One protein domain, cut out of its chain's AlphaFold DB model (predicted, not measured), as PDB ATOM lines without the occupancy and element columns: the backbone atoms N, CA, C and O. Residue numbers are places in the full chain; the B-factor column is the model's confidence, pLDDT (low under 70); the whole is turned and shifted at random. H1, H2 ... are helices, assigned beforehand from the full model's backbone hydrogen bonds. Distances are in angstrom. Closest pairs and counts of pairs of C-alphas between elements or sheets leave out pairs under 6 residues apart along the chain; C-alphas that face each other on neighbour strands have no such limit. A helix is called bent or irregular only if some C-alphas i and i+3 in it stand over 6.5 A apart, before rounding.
ATOM      1  N   ASP A   3      71.285  48.622  -2.046       67.38
ATOM      2  CA  ASP A   3      70.533  48.737  -3.316       67.38
ATOM      3  C   ASP A   3      70.679  50.092  -4.039       67.38
ATOM      4  O   ASP A   3      70.302  50.203  -5.200       67.38
ATOM      5  N   ARG A   4      71.213  51.128  -3.373       70.19
ATOM      6  CA  ARG A   4      71.402  52.483  -3.934       70.19
ATOM      7  C   ARG A   4      72.873  52.879  -4.101       70.19
ATOM      8  O   ARG A   4      73.163  54.030  -4.409       70.19
ATOM      9  N   LEU A   5      73.807  51.953  -3.869       70.25
ATOM     10  CA  LEU A   5      75.245  52.224  -3.979       70.25
ATOM     11  C   LEU A   5      75.664  52.709  -5.379       70.25
ATOM     12  O   LEU A   5      76.366  53.717  -5.432       70.25
ATOM     13  N   PRO A   6      75.215  52.097  -6.496       72.06
ATOM     14  CA  PRO A   6      75.621  52.542  -7.831       72.06
ATOM     15  C   PRO A   6      75.166  53.975  -8.140       72.06
ATOM     16  O   PRO A   6      75.958  54.782  -8.617       72.06
ATOM     17  N   GLU A   7      73.925  54.315  -7.776       75.94
ATOM     18  CA  GLU A   7      73.346  55.653  -7.971       75.94
ATOM     19  C   GLU A   7      74.099  56.724  -7.162       75.94
ATOM     20  O   GLU A   7      74.373  57.816  -7.658       75.94
ATOM     21  N   LEU A   8      74.475  56.407  -5.916       70.88
ATOM     22  CA  LEU A   8      75.232  57.314  -5.048       70.88
ATOM     23  C   LEU A   8      76.655  57.545  -5.559       70.88
ATOM     24  O   LEU A   8      77.151  58.667  -5.500       70.88
ATOM     25  N   VAL A   9      77.312  56.499  -6.054       75.88
ATOM     26  CA  VAL A   9      78.676  56.596  -6.581       75.88
ATOM     27  C   VAL A   9      78.696  57.427  -7.862       75.88
ATOM     28  O   VAL A   9      79.528  58.324  -7.978       75.88
ATOM     29  N   GLU A  10      77.744  57.213  -8.775       76.69
ATOM     30  CA  GLU A  10      77.599  58.049  -9.974       76.69
ATOM     31  C   GLU A  10      77.311  59.513  -9.616       76.69
ATOM     32  O   GLU A  10      77.921  60.416 -10.186       76.69
ATOM     33  N   ALA A  11      76.466  59.774  -8.613       76.69
ATOM     34  CA  ALA A  11      76.183  61.134  -8.155       76.69
ATOM     35  C   ALA A  11      77.405  61.840  -7.527       76.69
ATOM     36  O   ALA A  11      77.557  63.056  -7.664       76.69
ATOM     37  N   ILE A  12      78.290  61.096  -6.850       75.56
ATOM     38  CA  ILE A  12      79.533  61.626  -6.261       75.56
ATOM     39  C   ILE A  12      80.585  61.923  -7.340       75.56
ATOM     40  O   ILE A  12      81.380  62.847  -7.173       75.56
ATOM     41  N   LEU A  13      80.592  61.158  -8.435       74.62
ATOM     42  CA  LEU A  13      81.556  61.298  -9.530       74.62
ATOM     43  C   LEU A  13      81.207  62.409 -10.534       74.62
ATOM     44  O   LEU A  13      82.082  62.814 -11.290       74.62
ATOM     45  N   GLN A  14      79.979  62.939 -10.543       78.12
ATOM     46  CA  GLN A  14      79.612  64.062 -11.418       78.12
ATOM     47  C   GLN A  14      80.335  65.367 -11.033       78.12
ATOM     48  O   GLN A  14      80.529  65.671  -9.856       78.12
ATOM     49  N   GLU A  15      80.700  66.177 -12.032       54.66
ATOM     50  CA  GLU A  15      81.701  67.250 -11.907       54.66
ATOM     51  C   GLU A  15      81.390  68.501 -11.048       54.66
ATOM     52  O   GLU A  15      82.317  69.284 -10.850       54.66
ATOM     53  N   PRO A  16      80.226  68.719 -10.402       58.62
ATOM     54  CA  PRO A  16      80.205  69.641  -9.260       58.62
ATOM     55  C   PRO A  16      80.605  68.978  -7.921       58.62
ATOM     56  O   PRO A  16      80.775  69.686  -6.930       58.62
ATOM     57  N   ASN A  17      80.788  67.650  -7.860       66.06
ATOM     58  CA  ASN A  17      80.854  66.879  -6.608       66.06
ATOM     59  C   ASN A  17      82.211  66.215  -6.293       66.06
ATOM     60  O   ASN A  17      82.303  65.477  -5.309       66.06
ATOM     61  N   LEU A  18      83.298  66.524  -7.010       76.06
ATOM     62  CA  LEU A  18      84.635  65.988  -6.681       76.06
ATOM     63  C   LEU A  18      85.113  66.362  -5.264       76.06
ATOM     64  O   LEU A  18      85.821  65.590  -4.618       76.06
ATOM     65  N   GLU A  19      84.664  67.497  -4.726       78.62
ATOM     66  CA  GLU A  19      84.883  67.859  -3.317       78.62
ATOM     67  C   GLU A  19      84.176  66.899  -2.344       78.62
ATOM     68  O   GLU A  19      84.694  66.595  -1.270       78.62
ATOM     69  N   SER A  20      83.025  66.344  -2.728       80.38
ATOM     70  CA  SER A  20      82.349  65.297  -1.957       80.38
ATOM     71  C   SER A  20      83.155  63.996  -1.979       80.38
ATOM     72  O   SER A  20      83.352  63.393  -0.924       80.38
ATOM     73  N   ALA A  21      83.723  63.612  -3.129       80.81
ATOM     74  CA  ALA A  21      84.657  62.484  -3.210       80.81
ATOM     75  C   ALA A  21      85.892  62.714  -2.322       80.81
ATOM     76  O   ALA A  21      86.292  61.834  -1.562       80.81
ATOM     77  N   ARG A  22      86.461  63.925  -2.335       85.69
ATOM     78  CA  ARG A  22      87.613  64.289  -1.499       85.69
ATOM     79  C   ARG A  22      87.308  64.202  -0.005       85.69
ATOM     80  O   ARG A  22      88.132  63.684   0.748       85.69
ATOM     81  N   LEU A  23      86.139  64.675   0.424       82.50
ATOM     82  CA  LEU A  23      85.695  64.585   1.818       82.50
ATOM     83  C   LEU A  23      85.535  63.132   2.278       82.50
ATOM     84  O   LEU A  23      85.995  62.794   3.370       82.50
ATOM     85  N   LEU A  24      84.952  62.269   1.440       81.00
ATOM     86  CA  LEU A  24      84.823  60.839   1.735       81.00
ATOM     87  C   LEU A  24      86.184  60.142   1.803       81.00
ATOM     88  O   LEU A  24      86.468  59.410   2.750       81.00
ATOM     89  N   LEU A  25      87.067  60.407   0.841       83.19
ATOM     90  CA  LEU A  25      88.379  59.765   0.795       83.19
ATOM     91  C   LEU A  25      89.304  60.250   1.923       83.19
ATOM     92  O   LEU A  25      90.090  59.469   2.454       83.19
ATOM     93  N   LYS A  26      89.175  61.507   2.365       85.00
ATOM     94  CA  LYS A  26      89.894  62.033   3.540       85.00
ATOM     95  C   LYS A  26      89.457  61.364   4.844       85.00
ATOM     96  O   LYS A  26      90.231  61.321   5.798       85.00
ATOM     97  N   ALA A  27      88.241  60.827   4.882       81.12
ATOM     98  CA  ALA A  27      87.731  60.068   6.010       81.12
ATOM     99  C   ALA A  27      88.258  58.623   6.067       81.12
ATOM    100  O   ALA A  27      87.800  57.860   6.911       81.12
ATOM    101  N   TYR A  28      89.203  58.214   5.212       76.75
ATOM    102  CA  TYR A  28      89.905  56.944   5.397       76.75
ATOM    103  C   TYR A  28      90.843  56.971   6.617       76.75
ATOM    104  O   TYR A  28      91.386  58.015   6.989       76.75
ATOM    105  N   PRO A  29      91.136  55.797   7.205       76.75
ATOM    106  CA  PRO A  29      92.268  55.655   8.111       76.75
ATOM    107  C   PRO A  29      93.561  56.034   7.456       76.75
ATOM    108  O   PRO A  29      93.814  55.656   6.314       76.75
ATOM    109  N   LYS A  30      94.423  56.646   8.266       79.25
ATOM    110  CA  LYS A  30      95.803  56.900   7.896       79.25
ATOM    111  C   LYS A  30      96.447  55.613   7.365       79.25
ATOM    112  O   LYS A  30      96.592  54.630   8.090       79.25
ATOM    113  N   GLY A  31      96.838  55.652   6.100       79.38
ATOM    114  CA  GLY A  31      97.473  54.597   5.324       79.38
ATOM    115  C   GLY A  31      96.523  53.690   4.540       79.38
ATOM    116  O   GLY A  31      96.996  52.916   3.705       79.38
ATOM    117  N   ALA A  32      95.212  53.732   4.776       82.25
ATOM    118  CA  ALA A  32      94.292  52.820   4.107       82.25
ATOM    119  C   ALA A  32      93.755  53.339   2.782       82.25
ATOM    120  O   ALA A  32      93.426  52.510   1.939       82.25
ATOM    121  N   LEU A  33      93.712  54.657   2.570       84.88
ATOM    122  CA  LEU A  33      93.408  55.195   1.246       84.88
ATOM    123  C   LEU A  33      94.509  54.782   0.267       84.88
ATOM    124  O   LEU A  33      94.226  54.216  -0.785       84.88
ATOM    125  N   ALA A  34      95.774  54.950   0.659       86.06
ATOM    126  CA  ALA A  34      96.913  54.464  -0.108       86.06
ATOM    127  C   ALA A  34      96.863  52.945  -0.313       86.06
ATOM    128  O   ALA A  34      97.174  52.458  -1.397       86.06
ATOM    129  N   HIS A  35      96.469  52.172   0.702       85.19
ATOM    130  CA  HIS A  35      96.333  50.723   0.567       85.19
ATOM    131  C   HIS A  35      95.215  50.326  -0.410       85.19
ATOM    132  O   HIS A  35      95.439  49.472  -1.265       85.19
ATOM    133  N   ALA A  36      94.039  50.949  -0.312       83.19
ATOM    134  CA  ALA A  36      92.920  50.726  -1.222       83.19
ATOM    135  C   ALA A  36      93.307  51.104  -2.658       83.19
ATOM    136  O   ALA A  36      93.147  50.291  -3.563       83.19
ATOM    137  N   PHE A  37      93.958  52.257  -2.840       86.62
ATOM    138  CA  PHE A  37      94.472  52.703  -4.134       86.62
ATOM    139  C   PHE A  37      95.456  51.695  -4.733       86.62
ATOM    140  O   PHE A  37      95.334  51.324  -5.895       86.62
ATOM    141  N   ARG A  38      96.398  51.169  -3.941       88.12
ATOM    142  CA  ARG A  38      97.339  50.140  -4.414       88.12
ATOM    143  C   ARG A  38      96.649  48.844  -4.835       88.12
ATOM    144  O   ARG A  38      97.176  48.174  -5.712       88.12
ATOM    145  N   ARG A  39      95.512  48.478  -4.231       86.19
ATOM    146  CA  ARG A  39      94.760  47.259  -4.594       86.19
ATOM    147  C   ARG A  39      94.060  47.369  -5.944       86.19
ATOM    148  O   ARG A  39      93.827  46.334  -6.559       86.19
ATOM    149  N   CYS A  40      93.782  48.582  -6.418       84.56
ATOM    150  CA  CYS A  40      93.223  48.812  -7.750       84.56
ATOM    151  C   CYS A  40      94.230  48.529  -8.880       84.56
ATOM    152  O   CYS A  40      93.831  48.426 -10.035       84.56
ATOM    153  N   PHE A  41      95.526  48.379  -8.570       84.50
ATOM    154  CA  PHE A  41      96.588  48.229  -9.566       84.50
ATOM    155  C   PHE A  41      97.484  47.017  -9.293       84.50
ATOM    156  O   PHE A  41      97.705  46.602  -8.155       84.50
ATOM    157  N   LYS A  42      98.068  46.448 -10.353       82.44
ATOM    158  CA  LYS A  42      99.071  45.379 -10.210       82.44
ATOM    159  C   LYS A  42     100.390  45.955  -9.649       82.44
ATOM    160  O   LYS A  42     100.705  47.110  -9.933       82.44
ATOM    161  N   PRO A  43     101.228  45.167  -8.936       71.06
ATOM    162  CA  PRO A  43     102.462  45.640  -8.274       71.06
ATOM    163  C   PRO A  43     103.498  46.368  -9.155       71.06
ATOM    164  O   PRO A  43     104.426  46.981  -8.621       71.06
ATOM    165  N   HIS A  44     103.346  46.312 -10.481       71.00
ATOM    166  CA  HIS A  44     104.227  46.925 -11.478       71.00
ATOM    167  C   HIS A  44     103.474  47.751 -12.529       71.00
ATOM    168  O   HIS A  44     104.024  48.016 -13.593       71.00
ATOM    169  N   ASP A  45     102.227  48.146 -12.261       77.44
ATOM    170  CA  ASP A  45     101.450  48.931 -13.216       77.44
ATOM    171  C   ASP A  45     102.026  50.359 -13.350       77.44
ATOM    172  O   ASP A  45     101.992  51.133 -12.381       77.44
ATOM    173  N   PRO A  46     102.572  50.742 -14.523       79.31
ATOM    174  CA  PRO A  46     103.130  52.076 -14.725       79.31
ATOM    175  C   PRO A  46     102.051  53.168 -14.702       79.31
ATOM    176  O   PRO A  46     102.374  54.339 -14.493       79.31
ATOM    177  N   THR A  47     100.779  52.807 -14.882       81.81
ATOM    178  CA  THR A  47      99.638  53.731 -14.883       81.81
ATOM    179  C   THR A  47      99.446  54.343 -13.499       81.81
ATOM    180  O   THR A  47      99.376  55.564 -13.368       81.81
ATOM    181  N   ALA A  48      99.510  53.524 -12.448       78.56
ATOM    182  CA  ALA A  48      99.357  53.972 -11.064       78.56
ATOM    183  C   ALA A  48     100.455  54.966 -10.647       78.56
ATOM    184  O   ALA A  48     100.184  55.998 -10.028       78.56
ATOM    185  N   ALA A  49     101.702  54.687 -11.047       83.38
ATOM    186  CA  ALA A  49     102.832  55.566 -10.764       83.38
ATOM    187  C   ALA A  49     102.741  56.896 -11.526       83.38
ATOM    188  O   ALA A  49     103.163  57.936 -11.016       83.38
ATOM    189  N   ARG A  50     102.154  56.885 -12.731       86.56
ATOM    190  CA  ARG A  50     101.900  58.103 -13.509       86.56
ATOM    191  C   ARG A  50     100.831  58.968 -12.859       86.56
ATOM    192  O   ARG A  50     101.065  60.172 -12.772       86.56
ATOM    193  N   LEU A  51      99.727  58.390 -12.377       86.88
ATOM    194  CA  LEU A  51      98.626  59.131 -11.744       86.88
ATOM    195  C   LEU A  51      99.103  59.941 -10.532       86.88
ATOM    196  O   LEU A  51      98.806  61.128 -10.444       86.88
ATOM    197  N   VAL A  52      99.935  59.336  -9.678       86.56
ATOM    198  CA  VAL A  52     100.344  59.908  -8.380       86.56
ATOM    199  C   VAL A  52     101.792  60.451  -8.379       86.56
ATOM    200  O   VAL A  52     102.299  60.943  -7.375       86.56
ATOM    201  N   ARG A  53     102.489  60.377  -9.525       87.88
ATOM    202  CA  ARG A  53     103.896  60.804  -9.727       87.88
ATOM    203  C   ARG A  53     104.897  60.175  -8.746       87.88
ATOM    204  O   ARG A  53     105.964  60.737  -8.499       87.88
ATOM    205  N   LYS A  54     104.574  59.003  -8.196       87.75
ATOM    206  CA  LYS A  54     105.407  58.275  -7.230       87.75
ATOM    207  C   LYS A  54     105.355  56.769  -7.478       87.75
ATOM    208  O   LYS A  54     104.340  56.268  -7.958       87.75
ATOM    209  N   PRO A  55     106.411  56.015  -7.122       87.94
ATOM    210  CA  PRO A  55     106.366  54.558  -7.156       87.94
ATOM    211  C   PRO A  55     105.220  54.034  -6.282       87.94
ATOM    212  O   PRO A  55     105.067  54.478  -5.146       87.94
ATOM    213  N   LEU A  56     104.466  53.039  -6.763       85.44
ATOM    214  CA  LEU A  56     103.266  52.513  -6.091       85.44
ATOM    215  C   LEU A  56     103.509  52.102  -4.620       85.44
ATOM    216  O   LEU A  56     102.654  52.296  -3.761       85.44
ATOM    217  N   LYS A  57     104.713  51.599  -4.304       86.00
ATOM    218  CA  LYS A  57     105.131  51.219  -2.939       86.00
ATOM    219  C   LYS A  57     105.287  52.408  -1.977       86.00
ATOM    220  O   LYS A  57     105.260  52.205  -0.767       86.00
ATOM    221  N   GLN A  58     105.469  53.617  -2.503       89.56
ATOM    222  CA  GLN A  58     105.740  54.844  -1.749       89.56
ATOM    223  C   GLN A  58     104.540  55.802  -1.690       89.56
ATOM    224  O   GLN A  58     104.640  56.836  -1.036       89.56
ATOM    225  N   VAL A  59     103.424  55.466  -2.350       88.81
ATOM    226  CA  VAL A  59     102.201  56.286  -2.363       88.81
ATOM    227  C   VAL A  59     101.628  56.405  -0.952       88.81
ATOM    228  O   VAL A  59     101.408  55.382  -0.295       88.81
ATOM    229  N   LYS A  60     101.382  57.635  -0.499       91.69
ATOM    230  CA  LYS A  60     100.676  57.963   0.748       91.69
ATOM    231  C   LYS A  60      99.263  58.473   0.460       91.69
ATOM    232  O   LYS A  60      98.922  58.732  -0.691       91.69
ATOM    233  N   ASP A  61      98.447  58.608   1.504       88.25
ATOM    234  CA  ASP A  61      97.063  59.077   1.379       88.25
ATOM    235  C   ASP A  61      97.008  60.490   0.789       88.25
ATOM    236  O   ASP A  61      96.190  60.754  -0.087       88.25
ATOM    237  N   GLU A  62      97.923  61.374   1.208       91.19
ATOM    238  CA  GLU A  62      98.006  62.744   0.692       91.19
ATOM    239  C   GLU A  62      98.284  62.753  -0.813       91.19
ATOM    240  O   GLU A  62      97.676  63.519  -1.551       91.19
ATOM    241  N   ASP A  63      99.116  61.827  -1.293       90.38
ATOM    242  CA  ASP A  63      99.455  61.752  -2.711       90.38
ATOM    243  C   ASP A  63      98.240  61.354  -3.572       90.38
ATOM    244  O   ASP A  63      98.098  61.825  -4.701       90.38
ATOM    245  N   VAL A  64      97.343  60.511  -3.043       86.31
ATOM    246  CA  VAL A  64      96.077  60.152  -3.706       86.31
ATOM    247  C   VAL A  64      95.110  61.340  -3.682       86.31
ATOM    248  O   VAL A  64      94.521  61.659  -4.712       86.31
ATOM    249  N   LEU A  65      94.987  62.027  -2.539       87.88
ATOM    250  CA  LEU A  65      94.100  63.186  -2.366       87.88
ATOM    251  C   LEU A  65      94.519  64.405  -3.205       87.88
ATOM    252  O   LEU A  65      93.656  65.137  -3.687       87.88
ATOM    253  N   ASP A  66      95.820  64.626  -3.389       90.12
ATOM    254  CA  ASP A  66      96.367  65.749  -4.159       90.12
ATOM    255  C   ASP A  66      96.279  65.531  -5.677       90.12
ATOM    256  O   ASP A  66      96.408  66.479  -6.448       90.12
ATOM    257  N   ASN A  67      96.041  64.292  -6.123       89.69
ATOM    258  CA  ASN A  67      95.924  63.938  -7.541       89.69
ATOM    259  C   ASN A  67      94.508  63.468  -7.928       89.69
ATOM    260  O   ASN A  67      94.349  62.856  -8.983       89.69
ATOM    261  N   LEU A  68      93.477  63.749  -7.119       86.00
ATOM    262  CA  LEU A  68      92.106  63.265  -7.353       86.00
ATOM    263  C   LEU A  68      91.528  63.668  -8.709       86.00
ATOM    264  O   LEU A  68      90.974  62.813  -9.389       86.00
ATOM    265  N   GLU A  69      91.707  64.916  -9.136       85.44
ATOM    266  CA  GLU A  69      91.239  65.393 -10.449       85.44
ATOM    267  C   GLU A  69      91.878  64.599 -11.593       85.44
ATOM    268  O   GLU A  69      91.229  64.208 -12.559       85.44
ATOM    269  N   ARG A  70      93.167  64.281 -11.450       86.12
ATOM    270  CA  ARG A  70      93.907  63.495 -12.433       86.12
ATOM    271  C   ARG A  70      93.496  62.026 -12.426       86.12
ATOM    272  O   ARG A  70      93.458  61.404 -13.485       86.12
ATOM    273  N   ILE A  71      93.214  61.472 -11.247       86.12
ATOM    274  CA  ILE A  71      92.688  60.112 -11.100       86.12
ATOM    275  C   ILE A  71      91.289  60.038 -11.718       86.12
ATOM    276  O   ILE A  71      91.040  59.114 -12.479       86.12
ATOM    277  N   HIS A  72      90.428  61.028 -11.484       84.75
ATOM    278  CA  HIS A  72      89.107  61.114 -12.103       84.75
ATOM    279  C   HIS A  72      89.206  61.176 -13.635       84.75
ATOM    280  O   HIS A  72      88.647  60.325 -14.316       84.75
ATOM    281  N   ALA A  73      90.018  62.091 -14.176       81.94
ATOM    282  CA  ALA A  73      90.133  62.303 -15.620       81.94
ATOM    283  C   ALA A  73      90.793  61.142 -16.389       81.94
ATOM    284  O   ALA A  73      90.551  60.969 -17.580       81.94
ATOM    285  N   SER A  74      91.695  60.386 -15.755       81.75
ATOM    286  CA  SER A  74      92.490  59.342 -16.431       81.75
ATOM    287  C   SER A  74      92.128  57.913 -16.021       81.75
ATOM    288  O   SER A  74      92.585  56.968 -16.662       81.75
ATOM    289  N   ALA A  75      91.384  57.739 -14.929       79.38
ATOM    290  CA  ALA A  75      91.092  56.447 -14.319       79.38
ATOM    291  C   ALA A  75      89.804  56.513 -13.475       79.38
ATOM    292  O   ALA A  75      89.802  56.126 -12.304       79.38
ATOM    293  N   GLU A  76      88.713  57.001 -14.070       83.00
ATOM    294  CA  GLU A  76      87.402  57.162 -13.421       83.00
ATOM    295  C   GLU A  76      86.949  55.892 -12.679       83.00
ATOM    296  O   GLU A  76      86.568  55.959 -11.512       83.00
ATOM    297  N   GLU A  77      87.137  54.718 -13.289       82.25
ATOM    298  CA  GLU A  77      86.798  53.416 -12.694       82.25
ATOM    299  C   GLU A  77      87.601  53.110 -11.414       82.25
ATOM    300  O   GLU A  77      87.114  52.476 -10.482       82.25
ATOM    301  N   THR A  78      88.836  53.613 -11.313       82.94
ATOM    302  CA  THR A  78      89.636  53.487 -10.082       82.94
ATOM    303  C   THR A  78      89.039  54.330  -8.963       82.94
ATOM    304  O   THR A  78      88.968  53.875  -7.822       82.94
ATOM    305  N   LEU A  79      88.605  55.553  -9.272       83.06
ATOM    306  CA  LEU A  79      87.967  56.426  -8.290       83.06
ATOM    307  C   LEU A  79      86.612  55.857  -7.850       83.06
ATOM    308  O   LEU A  79      86.315  55.847  -6.657       83.06
ATOM    309  N   LYS A  80      85.850  55.308  -8.801       84.12
ATOM    310  CA  LYS A  80      84.601  54.582  -8.563       84.12
ATOM    311  C   LYS A  80      84.795  53.445  -7.562       84.12
ATOM    312  O   LYS A  80      84.159  53.449  -6.512       84.12
ATOM    313  N   HIS A  81      85.760  52.560  -7.808       83.75
ATOM    314  CA  HIS A  81      86.061  51.447  -6.905       83.75
ATOM    315  C   HIS A  81      86.529  51.883  -5.514       83.75
ATOM    316  O   HIS A  81      86.238  51.209  -4.527       83.75
ATOM    317  N   LEU A  82      87.250  53.002  -5.404       82.88
ATOM    318  CA  LEU A  82      87.642  53.541  -4.102       82.88
ATOM    319  C   LEU A  82      86.431  54.026  -3.301       82.88
ATOM    320  O   LEU A  82      86.335  53.744  -2.109       82.88
ATOM    321  N   ILE A  83      85.503  54.727  -3.949       82.38
ATOM    322  CA  ILE A  83      84.288  55.239  -3.305       82.38
ATOM    323  C   ILE A  83      83.330  54.085  -2.973       82.38
ATOM    324  O   ILE A  83      82.790  54.052  -1.868       82.38
ATOM    325  N   GLU A  84      83.172  53.108  -3.867       81.88
ATOM    326  CA  GLU A  84      82.390  51.884  -3.634       81.88
ATOM    327  C   GLU A  84      82.918  51.103  -2.430       81.88
ATOM    328  O   GLU A  84      82.168  50.845  -1.490       81.88
ATOM    329  N   ALA A  85      84.221  50.805  -2.402       79.81
ATOM    330  CA  ALA A  85      84.837  50.072  -1.298       79.81
ATOM    331  C   ALA A  85      84.677  50.808   0.041       79.81
ATOM    332  O   ALA A  85      84.496  50.181   1.091       79.81
ATOM    333  N   TRP A  86      84.731  52.143   0.017       81.00
ATOM    334  CA  TRP A  86      84.470  52.956   1.197       81.00
ATOM    335  C   TRP A  86      83.011  52.844   1.655       81.00
ATOM    336  O   TRP A  86      82.760  52.568   2.830       81.00
ATOM    337  N   LEU A  87      82.052  53.015   0.740       76.06
ATOM    338  CA  LEU A  87      80.620  52.990   1.045       76.06
ATOM    339  C   LEU A  87      80.133  51.606   1.491       76.06
ATOM    340  O   LEU A  87      79.304  51.526   2.397       76.06
ATOM    341  N   GLU A  88      80.652  50.524   0.910       76.75
ATOM    342  CA  GLU A  88      80.361  49.152   1.341       76.75
ATOM    343  C   GLU A  88      80.827  48.918   2.777       76.75
ATOM    344  O   GLU A  88      80.040  48.504   3.631       76.75
ATOM    345  N   THR A  89      82.082  49.276   3.067       73.50
ATOM    346  CA  THR A  89      82.657  49.142   4.411       73.50
ATOM    347  C   THR A  89      81.869  49.971   5.430       73.50
ATOM    348  O   THR A  89      81.576  49.498   6.529       73.50
ATOM    349  N   ALA A  90      81.478  51.195   5.063       70.75
ATOM    350  CA  ALA A  90      80.660  52.061   5.906       70.75
ATOM    351  C   ALA A  90      79.246  51.492   6.125       70.75
ATOM    352  O   ALA A  90      78.743  51.525   7.248       70.75
ATOM    353  N   SER A  91      78.614  50.932   5.086       70.88
ATOM    354  CA  SER A  91      77.285  50.309   5.177       70.88
ATOM    355  C   SER A  91      77.274  49.145   6.160       70.88
ATOM    356  O   SER A  91      76.389  49.065   7.007       70.88
ATOM    357  N   GLU A  92      78.256  48.248   6.062       72.50
ATOM    358  CA  GLU A  92      78.329  47.047   6.900       72.50
ATOM    359  C   GLU A  92      78.563  47.388   8.371       72.50
ATOM    360  O   GLU A  92      77.958  46.789   9.261       72.50
ATOM    361  N   GLN A  93      79.393  48.397   8.634       68.56
ATOM    362  CA  GLN A  93      79.639  48.875   9.991       68.56
ATOM    363  C   GLN A  93      78.413  49.576  10.581       68.56
ATOM    364  O   GLN A  93      78.075  49.330  11.738       68.56
ATOM    365  N   LEU A  94      77.712  50.408   9.803       68.06
ATOM    366  CA  LEU A  94      76.474  51.056  10.248       68.06
ATOM    367  C   LEU A  94      75.359  50.037  10.523       68.06
ATOM    368  O   LEU A  94      74.648  50.172  11.517       68.06
ATOM    369  N   GLU A  95      75.229  48.996   9.697       69.31
ATOM    370  CA  GLU A  95      74.280  47.899   9.924       69.31
ATOM    371  C   GLU A  95      74.621  47.108  11.193       69.31
ATOM    372  O   GLU A  95      73.734  46.814  11.997       69.31
ATOM    373  N   ALA A  96      75.900  46.816  11.427       67.75
ATOM    374  CA  ALA A  96      76.344  46.138  12.640       67.75
ATOM    375  C   ALA A  96      76.145  47.003  13.904       67.75
ATOM    376  O   ALA A  96      75.681  46.487  14.923       67.75
ATOM    377  N   LEU A  97      76.388  48.318  13.829       65.44
ATOM    378  CA  LEU A  97      76.091  49.265  14.912       65.44
ATOM    379  C   LEU A  97      74.592  49.356  15.211       65.44
ATOM    380  O   LEU A  97      74.203  49.307  16.375       65.44
ATOM    381  N   ALA A  98      73.743  49.431  14.180       64.25
ATOM    382  CA  ALA A  98      72.288  49.435  14.338       64.25
ATOM    383  C   ALA A  98      71.764  48.138  14.983       64.25
ATOM    384  O   ALA A  98      70.744  48.148  15.668       64.25
ATOM    385  N   GLN A  99      72.486  47.028  14.808       70.75
ATOM    386  CA  GLN A  99      72.212  45.738  15.446       70.75
ATOM    387  C   GLN A  99      72.859  45.590  16.838       70.75
ATOM    388  O   GLN A  99      72.825  44.501  17.411       70.75
ATOM    389  N   GLY A 100      73.477  46.646  17.382       65.25
ATOM    390  CA  GLY A 100      74.144  46.628  18.688       65.25
ATOM    391  C   GLY A 100      75.447  45.819  18.727       65.25
ATOM    392  O   GLY A 100      75.956  45.520  19.806       65.25
ATOM    393  N   ARG A 101      76.001  45.445  17.567       70.62
ATOM    394  CA  ARG A 101      77.254  44.689  17.450       70.62
ATOM    395  C   ARG A 101      78.423  45.661  17.336       70.62
ATOM    396  O   ARG A 101      78.789  46.089  16.245       70.62
ATOM    397  N   TRP A 102      79.018  46.001  18.475       65.44
ATOM    398  CA  TRP A 102      80.273  46.751  18.519       65.44
ATOM    399  C   TRP A 102      81.470  45.797  18.437       65.44
ATOM    400  O   TRP A 102      81.574  44.876  19.247       65.44
ATOM    401  N   ASN A 103      82.396  46.029  17.503       62.47
ATOM    402  CA  ASN A 103      83.675  45.319  17.468       62.47
ATOM    403  C   ASN A 103      84.814  46.257  17.924       62.47
ATOM    404  O   ASN A 103      85.118  47.225  17.225       62.47
ATOM    405  N   PRO A 104      85.477  45.977  19.062       57.41
ATOM    406  CA  PRO A 104      86.566  46.807  19.576       57.41
ATOM    407  C   PRO A 104      87.847  46.763  18.725       57.41
ATOM    408  O   PRO A 104      88.717  47.612  18.906       57.41
ATOM    409  N   GLU A 105      87.980  45.811  17.797       58.09
ATOM    410  CA  GLU A 105      89.118  45.722  16.872       58.09
ATOM    411  C   GLU A 105      88.928  46.537  15.589       58.09
ATOM    412  O   GLU A 105      89.863  46.666  14.787       58.09
ATOM    413  N   TRP A 106      87.743  47.114  15.365       65.00
ATOM    414  CA  TRP A 106      87.569  48.055  14.269       65.00
ATOM    415  C   TRP A 106      88.486  49.260  14.499       65.00
ATOM    416  O   TRP A 106      88.314  50.048  15.425       65.00
ATOM    417  N   LYS A 107      89.471  49.442  13.611       58.81
ATOM    418  CA  LYS A 107      90.354  50.624  13.600       58.81
ATOM    419  C   LYS A 107      89.623  51.919  13.181       58.81
ATOM    420  O   LYS A 107      90.282  52.938  12.996       58.81
ATOM    421  N   TRP A 108      88.292  51.852  13.031       54.03
ATOM    422  CA  TRP A 108      87.316  52.927  12.790       54.03
ATOM    423  C   TRP A 108      86.299  52.838  13.919       54.03
ATOM    424  O   TRP A 108      85.830  51.734  14.187       54.03
ATOM    425  N   PRO A 109      86.000  53.952  14.607       51.03
ATOM    426  CA  PRO A 109      85.732  55.248  13.991       51.03
ATOM    427  C   PRO A 109      86.577  56.418  14.545       51.03
ATOM    428  O   PRO A 109      86.566  56.681  15.744       51.03
ATOM    429  N   THR A 110      87.247  57.209  13.693       57.31
ATOM    430  CA  THR A 110      87.575  58.598  14.093       57.31
ATOM    431  C   THR A 110      86.267  59.402  14.242       57.31
ATOM    432  O   THR A 110      85.254  59.046  13.653       57.31
ATOM    433  N   PRO A 111      86.194  60.489  15.016       58.81
ATOM    434  CA  PRO A 111      84.965  61.292  15.092       58.81
ATOM    435  C   PRO A 111      84.512  61.893  13.747       58.81
ATOM    436  O   PRO A 111      83.373  62.341  13.633       58.81
ATOM    437  N   ASP A 112      85.382  61.891  12.734       60.12
ATOM    438  CA  ASP A 112      85.200  62.652  11.500       60.12
ATOM    439  C   ASP A 112      84.588  61.852  10.336       60.12
ATOM    440  O   ASP A 112      83.987  62.461   9.452       60.12
ATOM    441  N   TRP A 113      84.657  60.512  10.313       69.06
ATOM    442  CA  TRP A 113      84.147  59.746   9.151       69.06
ATOM    443  C   TRP A 113      82.624  59.736   9.047       69.06
ATOM    444  O   TRP A 113      82.103  59.903   7.949       69.06
ATOM    445  N   TRP A 114      81.891  59.589  10.157       66.12
ATOM    446  CA  TRP A 114      80.424  59.603  10.113       66.12
ATOM    447  C   TRP A 114      79.906  61.007   9.792       66.12
ATOM    448  O   TRP A 114      78.877  61.148   9.137       66.12
ATOM    449  N   ARG A 115      80.656  62.050  10.181       68.50
ATOM    450  CA  ARG A 115      80.381  63.442   9.804       68.50
ATOM    451  C   ARG A 115      80.632  63.681   8.320       68.50
ATOM    452  O   ARG A 115      79.802  64.314   7.679       68.50
ATOM    453  N   ALA A 116      81.723  63.154   7.764       68.06
ATOM    454  CA  ALA A 116      81.995  63.225   6.328       68.06
ATOM    455  C   ALA A 116      80.915  62.489   5.516       68.06
ATOM    456  O   ALA A 116      80.399  63.043   4.547       68.06
ATOM    457  N   ALA A 117      80.503  61.299   5.970       66.25
ATOM    458  CA  ALA A 117      79.400  60.533   5.390       66.25
ATOM    459  C   ALA A 117      78.078  61.315   5.423       66.25
ATOM    460  O   ALA A 117      77.414  61.453   4.399       66.25
ATOM    461  N   ALA A 118      77.714  61.859   6.592       68.62
ATOM    462  CA  ALA A 118      76.499  62.647   6.778       68.62
ATOM    463  C   ALA A 118      76.499  63.898   5.893       68.62
ATOM    464  O   ALA A 118      75.526  64.145   5.193       68.62
ATOM    465  N   THR A 119      77.616  64.629   5.854       73.19
ATOM    466  CA  THR A 119      77.756  65.863   5.062       73.19
ATOM    467  C   THR A 119      77.601  65.589   3.567       73.19
ATOM    468  O   THR A 119      76.976  66.367   2.852       73.19
ATOM    469  N   VAL A 120      78.167  64.484   3.072       69.94
ATOM    470  CA  VAL A 120      78.076  64.117   1.654       69.94
ATOM    471  C   VAL A 120      76.666  63.641   1.304       69.94
ATOM    472  O   VAL A 120      76.125  64.064   0.289       69.94
ATOM    473  N   LEU A 121      76.024  62.845   2.164       69.31
ATOM    474  CA  LEU A 121      74.641  62.403   1.952       69.31
ATOM    475  C   LEU A 121      73.636  63.566   2.016       69.31
ATOM    476  O   LEU A 121      72.741  63.631   1.177       69.31
ATOM    477  N   GLU A 122      73.821  64.524   2.929       73.44
ATOM    478  CA  GLU A 122      73.017  65.754   2.991       73.44
ATOM    479  C   GLU A 122      73.164  66.600   1.721       73.44
ATOM    480  O   GLU A 122      72.162  67.057   1.171       73.44
ATOM    481  N   ARG A 123      74.393  66.763   1.202       72.38
ATOM    482  CA  ARG A 123      74.655  67.487  -0.058       72.38
ATOM    483  C   ARG A 123      74.008  66.831  -1.276       72.38
ATOM    484  O   ARG A 123      73.641  67.535  -2.209       72.38
ATOM    485  N   LEU A 124      73.844  65.510  -1.254       68.94
ATOM    486  CA  LEU A 124      73.160  64.742  -2.299       68.94
ATOM    487  C   LEU A 124      71.633  64.664  -2.086       68.94
ATOM    488  O   LEU A 124      70.951  63.945  -2.810       68.94
ATOM    489  N   GLY A 125      71.074  65.389  -1.106       66.69
ATOM    490  CA  GLY A 125      69.629  65.420  -0.839       66.69
ATOM    491  C   GLY A 125      69.091  64.185  -0.105       66.69
ATOM    492  O   GLY A 125      67.879  63.966  -0.061       66.69
TER     493      GLY A 125
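What this domain is: This is residues 3 to 125 of the 421 residues of an uncharacterized protein of Marinithermus hydrothermalis (strain DSM 14884 / JCM 11576 / T1) (UniProt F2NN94). One long, sharply kinked helix, H6, makes a spine, with H1 and H2 packed on it and H7 packed on H2. H3, H4 and H5 gather toward the kinked end, while residues 95 to 100 stick out at the other and the link behind them folds back to H7. The printed part has 123 residues with seven named helices, H1 to H7 in chain order, and no named strand: all helix, mostly crossed. It is compact, with a radius of gyration of the C-alphas of 14.7 A and spans of 44 by 33 by 23 A.

Where its parts are: Find C-alpha 68 at (92.106, 63.265, -7.353); from there H6 runs to residue 98, 32.5 A away. It is irregular, C-alphas 74 and 77 being 9.0 A apart, with a kink of 119 degrees near residue 75. H1, residues 3 to 13, 17.8 A, begins at (70.533, 48.737, -3.316) and is irregular too, with C-alphas 3 and 6 7.8 A apart. Then come H2, 18 to 26, H3, 32 to 39, H4, 46 to 52, H5, 61 to 66, and H7, 113 to 123, 15.3 A.

How they stand to each other: Look first at the hubs, H6 and H2, which touch at Ala 21 and Ile 83, their closest C-alphas, 7.3 A. H1 touches H6, closest at the C-alphas of Val 9 and Lys 80, 6.6 A. H7 touches H2 at a shallow tilt of 14 degrees, opposite ways, closest at the C-alphas of Ser 20 and Val 120, 5.7 A. H3 touches H5, about perpendicular at 83 degrees, with the C-alphas of Ala 34 and Asp 61 closest, 4.8 A. H4 only just touches H6, with 3 pairs of C-alphas within 8 A, the closest Leu 51 and Ile 71, 6.1 A. Every O i to N i+4 pair is within hydrogen-bond range in H2, H3, H4, H5 and H7; H1 has 6 of 7, H6 25 of 27.

The domain as a whole: The C-alphas of Pro 46 and Gly 100 are the farthest apart, 44.6 A. The printed part has no cut; H6 to H7 is the long link, and confidence is low at residues 102 to 118, among others.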